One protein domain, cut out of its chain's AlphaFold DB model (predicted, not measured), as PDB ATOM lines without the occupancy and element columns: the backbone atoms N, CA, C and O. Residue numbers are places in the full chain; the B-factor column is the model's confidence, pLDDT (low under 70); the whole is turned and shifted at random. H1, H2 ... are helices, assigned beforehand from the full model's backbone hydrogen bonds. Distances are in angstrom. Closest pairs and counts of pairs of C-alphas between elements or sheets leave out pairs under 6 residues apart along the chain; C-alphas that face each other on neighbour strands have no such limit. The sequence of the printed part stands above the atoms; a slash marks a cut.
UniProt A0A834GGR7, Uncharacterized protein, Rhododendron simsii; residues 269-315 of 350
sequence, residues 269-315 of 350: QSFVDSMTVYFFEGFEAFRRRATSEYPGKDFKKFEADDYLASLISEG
ATOM      1  N   GLN A 269     135.527 161.810 142.195       85.19
ATOM      2  CA  GLN A 269     134.774 161.617 143.439       85.19
ATOM      3  C   GLN A 269     135.678 161.680 144.679       85.19
ATOM      4  O   GLN A 269     135.281 162.211 145.707       85.19
ATOM      5  N   SER A 270     136.928 161.217 144.568       88.25
ATOM      6  CA  SER A 270     137.886 161.261 145.678       88.25
ATOM      7  C   SER A 270     138.208 162.684 146.149       88.25
ATOM      8  O   SER A 270     138.427 162.902 147.341       88.25
ATOM      9  N   PHE A 271     138.194 163.661 145.236       86.69
ATOM     10  CA  PHE A 271     138.343 165.070 145.586       86.69
ATOM     11  C   PHE A 271     137.096 165.595 146.295       86.69
ATOM     12  O   PHE A 271     137.224 166.232 147.339       86.69
ATOM     13  N   VAL A 272     135.903 165.283 145.776       83.75
ATOM     14  CA  VAL A 272     134.625 165.670 146.393       83.75
ATOM     15  C   VAL A 272     134.508 165.095 147.804       83.75
ATOM     16  O   VAL A 272     134.222 165.845 148.733       83.75
ATOM     17  N   ASP A 273     134.799 163.808 147.994       85.69
ATOM     18  CA  ASP A 273     134.755 163.139 149.298       85.69
ATOM     19  C   ASP A 273     135.733 163.793 150.287       85.69
ATOM     20  O   ASP A 273     135.360 164.138 151.409       85.69
ATOM     21  N   SER A 274     136.976 164.033 149.853       86.00
ATOM     22  CA  SER A 274     138.000 164.708 150.659       86.00
ATOM     23  C   SER A 274     137.569 166.123 151.059       86.00
ATOM     24  O   SER A 274     137.622 166.485 152.236       86.00
ATOM     25  N   MET A 275     137.078 166.916 150.103       84.81
ATOM     26  CA  MET A 275     136.650 168.293 150.350       84.81
ATOM     27  C   MET A 275     135.417 168.360 151.256       84.81
ATOM     28  O   MET A 275     135.324 169.227 152.123       84.81
ATOM     29  N   THR A 276     134.509 167.397 151.110       83.69
ATOM     30  CA  THR A 276     133.318 167.241 151.950       83.69
ATOM     31  C   THR A 276     133.704 166.960 153.402       83.69
ATOM     32  O   THR A 276     133.204 167.628 154.307       83.69
ATOM     33  N   VAL A 277     134.661 166.054 153.645       85.75
ATOM     34  CA  VAL A 277     135.183 165.781 154.998       85.75
ATOM     35  C   VAL A 277     135.778 167.043 155.629       85.75
ATOM     36  O   VAL A 277     135.416 167.382 156.757       85.75
ATOM     37  N   TYR A 278     136.631 167.776 154.903       85.19
ATOM     38  CA  TYR A 278     137.219 169.021 155.411       85.19
ATOM     39  C   TYR A 278     136.168 170.095 155.707       85.19
ATOM     40  O   TYR A 278     136.270 170.792 156.720       85.19
ATOM     41  N   PHE A 279     135.148 170.222 154.856       87.19
ATOM     42  CA  PHE A 279     134.055 171.162 155.076       87.19
ATOM     43  C   PHE A 279     133.278 170.835 156.353       87.19
ATOM     44  O   PHE A 279     133.109 171.714 157.199       87.19
ATOM     45  N   PHE A 280     132.850 169.581 156.533       85.31
ATOM     46  CA  PHE A 280     132.101 169.176 157.725       85.31
ATOM     47  C   PHE A 280     132.932 169.307 159.004       85.31
ATOM     48  O   PHE A 280     132.421 169.770 160.026       85.31
ATOM     49  N   GLU A 281     134.224 168.974 158.958       87.12
ATOM     50  CA  GLU A 281     135.119 169.154 160.103       87.12
ATOM     51  C   GLU A 281     135.290 170.641 160.464       87.12
ATOM     52  O   GLU A 281     135.200 171.016 161.641       87.12
ATOM     53  N   GLY A 282     135.461 171.504 159.458       87.69
ATOM     54  CA  GLY A 282     135.508 172.957 159.627       87.69
ATOM     55  C   GLY A 282     134.194 173.536 160.162       87.69
ATOM     56  O   GLY A 282     134.208 174.369 161.074       87.69
ATOM     57  N   PHE A 283     133.057 173.055 159.661       87.62
ATOM     58  CA  PHE A 283     131.724 173.452 160.113       87.62
ATOM     59  C   PHE A 283     131.476 173.063 161.577       87.62
ATOM     60  O   PHE A 283     130.999 173.877 162.372       87.62
ATOM     61  N   GLU A 284     131.875 171.859 161.988       87.69
ATOM     62  CA  GLU A 284     131.785 171.429 163.387       87.69
ATOM     63  C   GLU A 284     132.761 172.185 164.302       87.69
ATOM     64  O   GLU A 284     132.439 172.503 165.452       87.69
ATOM     65  N   ALA A 285     133.957 172.531 163.819       89.06
ATOM     66  CA  ALA A 285     134.864 173.415 164.549       89.06
ATOM     67  C   ALA A 285     134.247 174.812 164.756       89.06
ATOM     68  O   ALA A 285     134.303 175.354 165.867       89.06
ATOM     69  N   PHE A 286     133.596 175.364 163.727       88.88
ATOM     70  CA  PHE A 286     132.848 176.616 163.817       88.88
ATOM     71  C   PHE A 286     131.698 176.523 164.826       88.88
ATOM     72  O   PHE A 286     131.614 177.365 165.722       88.88
ATOM     73  N   ARG A 287     130.861 175.479 164.757       87.12
ATOM     74  CA  ARG A 287     129.754 175.255 165.706       87.12
ATOM     75  C   ARG A 287     130.237 175.216 167.149       87.12
ATOM     76  O   ARG A 287     129.655 175.880 168.010       87.12
ATOM     77  N   ARG A 288     131.324 174.487 167.421       88.50
ATOM     78  CA  ARG A 288     131.931 174.423 168.760       88.50
ATOM     79  C   ARG A 288     132.382 175.799 169.246       88.50
ATOM     80  O   ARG A 288     132.082 176.170 170.380       88.50
ATOM     81  N   ARG A 289     133.046 176.576 168.387       89.38
ATOM     82  CA  ARG A 289     133.512 177.928 168.721       89.38
ATOM     83  C   ARG A 289     132.354 178.902 168.953       89.38
ATOM     84  O   ARG A 289     132.321 179.556 169.989       89.38
ATOM     85  N   ALA A 290     131.373 178.941 168.053       87.50
ATOM     86  CA  ALA A 290     130.204 179.813 168.158       87.50
ATOM     87  C   ALA A 290     129.371 179.521 169.417       87.50
ATOM     88  O   ALA A 290     128.917 180.445 170.089       87.50
ATOM     89  N   THR A 291     129.233 178.243 169.786       87.25
ATOM     90  CA  THR A 291     128.548 177.831 171.024       87.25
ATOM     91  C   THR A 291     129.295 178.303 172.275       87.25
ATOM     92  O   THR A 291     128.664 178.687 173.257       87.25
ATOM     93  N   SER A 292     130.633 178.304 172.246       87.88
ATOM     94  CA  SER A 292     131.454 178.817 173.349       87.88
ATOM     95  C   SER A 292     131.385 180.341 173.485       87.88
ATOM     96  O   SER A 292     131.490 180.852 174.596       87.88
ATOM     97  N   GLU A 293     131.263 181.063 172.372       91.94
ATOM     98  CA  GLU A 293     131.320 182.529 172.337       91.94
ATOM     99  C   GLU A 293     129.952 183.186 172.573       91.94
ATOM    100  O   GLU A 293     129.875 184.273 173.143       91.94
ATOM    101  N   TYR A 294     128.859 182.498 172.223       88.19
ATOM    102  CA  TYR A 294     127.487 182.973 172.430       88.19
ATOM    103  C   TYR A 294     126.646 181.964 173.235       88.19
ATOM    104  O   TYR A 294     125.819 181.242 172.660       88.19
ATOM    105  N   PRO A 295     126.795 181.930 174.573       82.50
ATOM    106  CA  PRO A 295     126.009 181.053 175.435       82.50
ATOM    107  C   PRO A 295     124.514 181.393 175.338       82.50
ATOM    108  O   PRO A 295     124.119 182.545 175.499       82.50
ATOM    109  N   GLY A 296     123.671 180.393 175.074       79.94
ATOM    110  CA  GLY A 296     122.210 180.553 174.986       79.94
ATOM    111  C   GLY A 296     121.647 180.696 173.569       79.94
ATOM    112  O   GLY A 296     120.428 180.691 173.404       79.94
ATOM    113  N   LYS A 297     122.497 180.764 172.535       82.44
ATOM    114  CA  LYS A 297     122.072 180.560 171.144       82.44
ATOM    115  C   LYS A 297     122.301 179.106 170.742       82.44
ATOM    116  O   LYS A 297     123.398 178.581 170.904       82.44
ATOM    117  N   ASP A 298     121.269 178.466 170.199       81.50
ATOM    118  CA  ASP A 298     121.392 177.111 169.672       81.50
ATOM    119  C   ASP A 298     121.925 177.148 168.236       81.50
ATOM    120  O   ASP A 298     121.203 177.500 167.299       81.50
ATOM    121  N   PHE A 299     123.207 176.815 168.079       79.19
ATOM    122  CA  PHE A 299     123.841 176.632 166.773       79.19
ATOM    123  C   PHE A 299     123.711 175.198 166.254       79.19
ATOM    124  O   PHE A 299     124.085 174.941 165.111       79.19
ATOM    125  N   LYS A 300     123.152 174.264 167.043       78.81
ATOM    126  CA  LYS A 300     122.943 172.885 166.588       78.81
ATOM    127  C   LYS A 300     121.838 172.758 165.551       78.81
ATOM    128  O   LYS A 300     121.876 171.815 164.771       78.81
ATOM    129  N   LYS A 301     120.915 173.722 165.521       78.81
ATOM    130  CA  LYS A 301     119.846 173.833 164.520       78.81
ATOM    131  C   LYS A 301     120.342 174.078 163.090       78.81
ATOM    132  O   LYS A 301     119.552 173.969 162.164       78.81
ATOM    133  N   PHE A 302     121.596 174.511 162.923       74.38
ATOM    134  CA  PHE A 302     122.201 174.675 161.607       74.38
ATOM    135  C   PHE A 302     122.859 173.351 161.231       74.38
ATOM    136  O   PHE A 302     123.879 172.969 161.816       74.38
ATOM    137  N   GLU A 303     122.237 172.645 160.298       74.94
ATOM    138  CA  GLU A 303     122.798 171.461 159.662       74.94
ATOM    139  C   GLU A 303     123.608 171.911 158.444       74.94
ATOM    140  O   GLU A 303     123.288 172.913 157.803       74.94
ATOM    141  N   ALA A 304     124.723 171.232 158.196       68.06
ATOM    142  CA  ALA A 304     125.444 171.413 156.950       68.06
ATOM    143  C   ALA A 304     124.723 170.554 155.908       68.06
ATOM    144  O   ALA A 304     124.702 169.333 156.037       68.06
ATOM    145  N   ASP A 305     124.076 171.197 154.940       65.31
ATOM    146  CA  ASP A 305     123.392 170.497 153.855       65.31
ATOM    147  C   ASP A 305     124.411 169.761 152.964       65.31
ATOM    148  O   ASP A 305     125.483 170.287 152.660       65.31
ATOM    149  N   ASP A 306     124.049 168.567 152.485       58.06
ATOM    150  CA  ASP A 306     124.915 167.675 151.690       58.06
ATOM    151  C   ASP A 306     125.251 168.196 150.269       58.06
ATOM    152  O   ASP A 306     125.990 167.559 149.517       58.06
ATOM    153  N   TYR A 307     124.735 169.360 149.857       60.38
ATOM    154  CA  TYR A 307     124.879 169.891 148.492       60.38
ATOM    155  C   TYR A 307     126.228 170.594 148.227       60.38
ATOM    156  O   TYR A 307     126.280 171.666 147.622       60.38
ATOM    157  N   LEU A 308     127.352 169.972 148.601       59.59
ATOM    158  CA  LEU A 308     128.688 170.488 148.261       59.59
ATOM    159  C   LEU A 308     128.988 170.448 146.756       59.59
ATOM    160  O   LEU A 308     129.718 171.301 146.251       59.59
ATOM    161  N   ALA A 309     128.408 169.492 146.026       56.19
ATOM    162  CA  ALA A 309     128.630 169.340 144.588       56.19
ATOM    163  C   ALA A 309     128.188 170.580 143.780       56.19
ATOM    164  O   ALA A 309     128.829 170.925 142.789       56.19
ATOM    165  N   SER A 310     127.140 171.287 144.227       58.69
ATOM    166  CA  SER A 310     126.667 172.526 143.587       58.69
ATOM    167  C   SER A 310     127.603 173.708 143.860       58.69
ATOM    168  O   SER A 310     127.821 174.537 142.983       58.69
ATOM    169  N   LEU A 311     128.196 173.763 145.058       59.19
ATOM    170  CA  LEU A 311     129.071 174.858 145.485       59.19
ATOM    171  C   LEU A 311     130.454 174.795 144.810       59.19
ATOM    172  O   LEU A 311     131.020 175.825 144.449       59.19
ATOM    173  N   ILE A 312     130.986 173.584 144.604       60.03
ATOM    174  CA  ILE A 312     132.266 173.362 143.908       60.03
ATOM    175  C   ILE A 312     132.137 173.703 142.410       60.03
ATOM    176  O   ILE A 312     133.059 174.281 141.838       60.03
ATOM    177  N   SER A 313     130.982 173.422 141.793       55.09
ATOM    178  CA  SER A 313     130.718 173.733 140.380       55.09
ATOM    179  C   SER A 313     130.559 175.235 140.099       55.09
ATOM    180  O   SER A 313     130.916 175.681 139.012       55.09
ATOM    181  N   GLU A 314     130.035 176.022 141.045       55.56
ATOM    182  CA  GLU A 314     129.893 177.483 140.898       55.56
ATOM    183  C   GLU A 314     131.203 178.234 141.193       55.56
ATOM    184  O   GLU A 314     131.497 179.247 140.555       55.56
ATOM    185  N   GLY A 315     132.040 177.711 142.097       52.78
ATOM    186  CA  GLY A 315     133.361 178.279 142.396       52.78
ATOM    187  C   GLY A 315     134.359 178.202 141.232       52.78
ATOM    188  O   GLY A 315     135.248 179.041 141.137       52.78
TER     189      GLY A 315
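What this domain is: This is residues 269 to 315 of the 350 residues of an uncharacterized protein of Rhododendron simsii (UniProt A0A834GGR7). One long straight helix, H1, makes the length of a rod; the backbone then folds back beside it through a long stretch with no named element, residues 294 to 307, and the printed part ends in a short helix, H2, set crosswise near the first turns of H1. Residues 292 to 297 stick out at the far end. The printed part has 47 residues with two named helices, H1 then H2, and no named strand: all helix. It is loose, with a radius of gyration of the C-alphas of 12.8 A and spans of 38 by 15 by 15 A.

How they stand to each other: H1, residues 269 to 293, only just touches H2, residues 308 to 315, with 3 pairs of C-alphas within 8 A. H1 does so with residues 272 to 276 alone. The closest C-alphas are those of Thr 276 and Leu 308, 6.8 A apart. Their lines are about perpendicular, at 84 degrees. In both helices every O i to N i+4 pair is within hydrogen-bond range.

Where its parts are: H1 begins at C-alpha 269 (134.774, 161.617, 143.439) and measures 35.8 A from first to last C-alpha. H2, 10.8 A, ends at C-alpha 315 (133.361, 178.279, 142.396).

The domain as a whole: The C-alphas farthest apart, of Gln 269 and Gly 296, are 38.9 A apart. The printed part has no cut. The link, residues 294 to 307, is long. Residues 304 to 315 have pLDDT under 70.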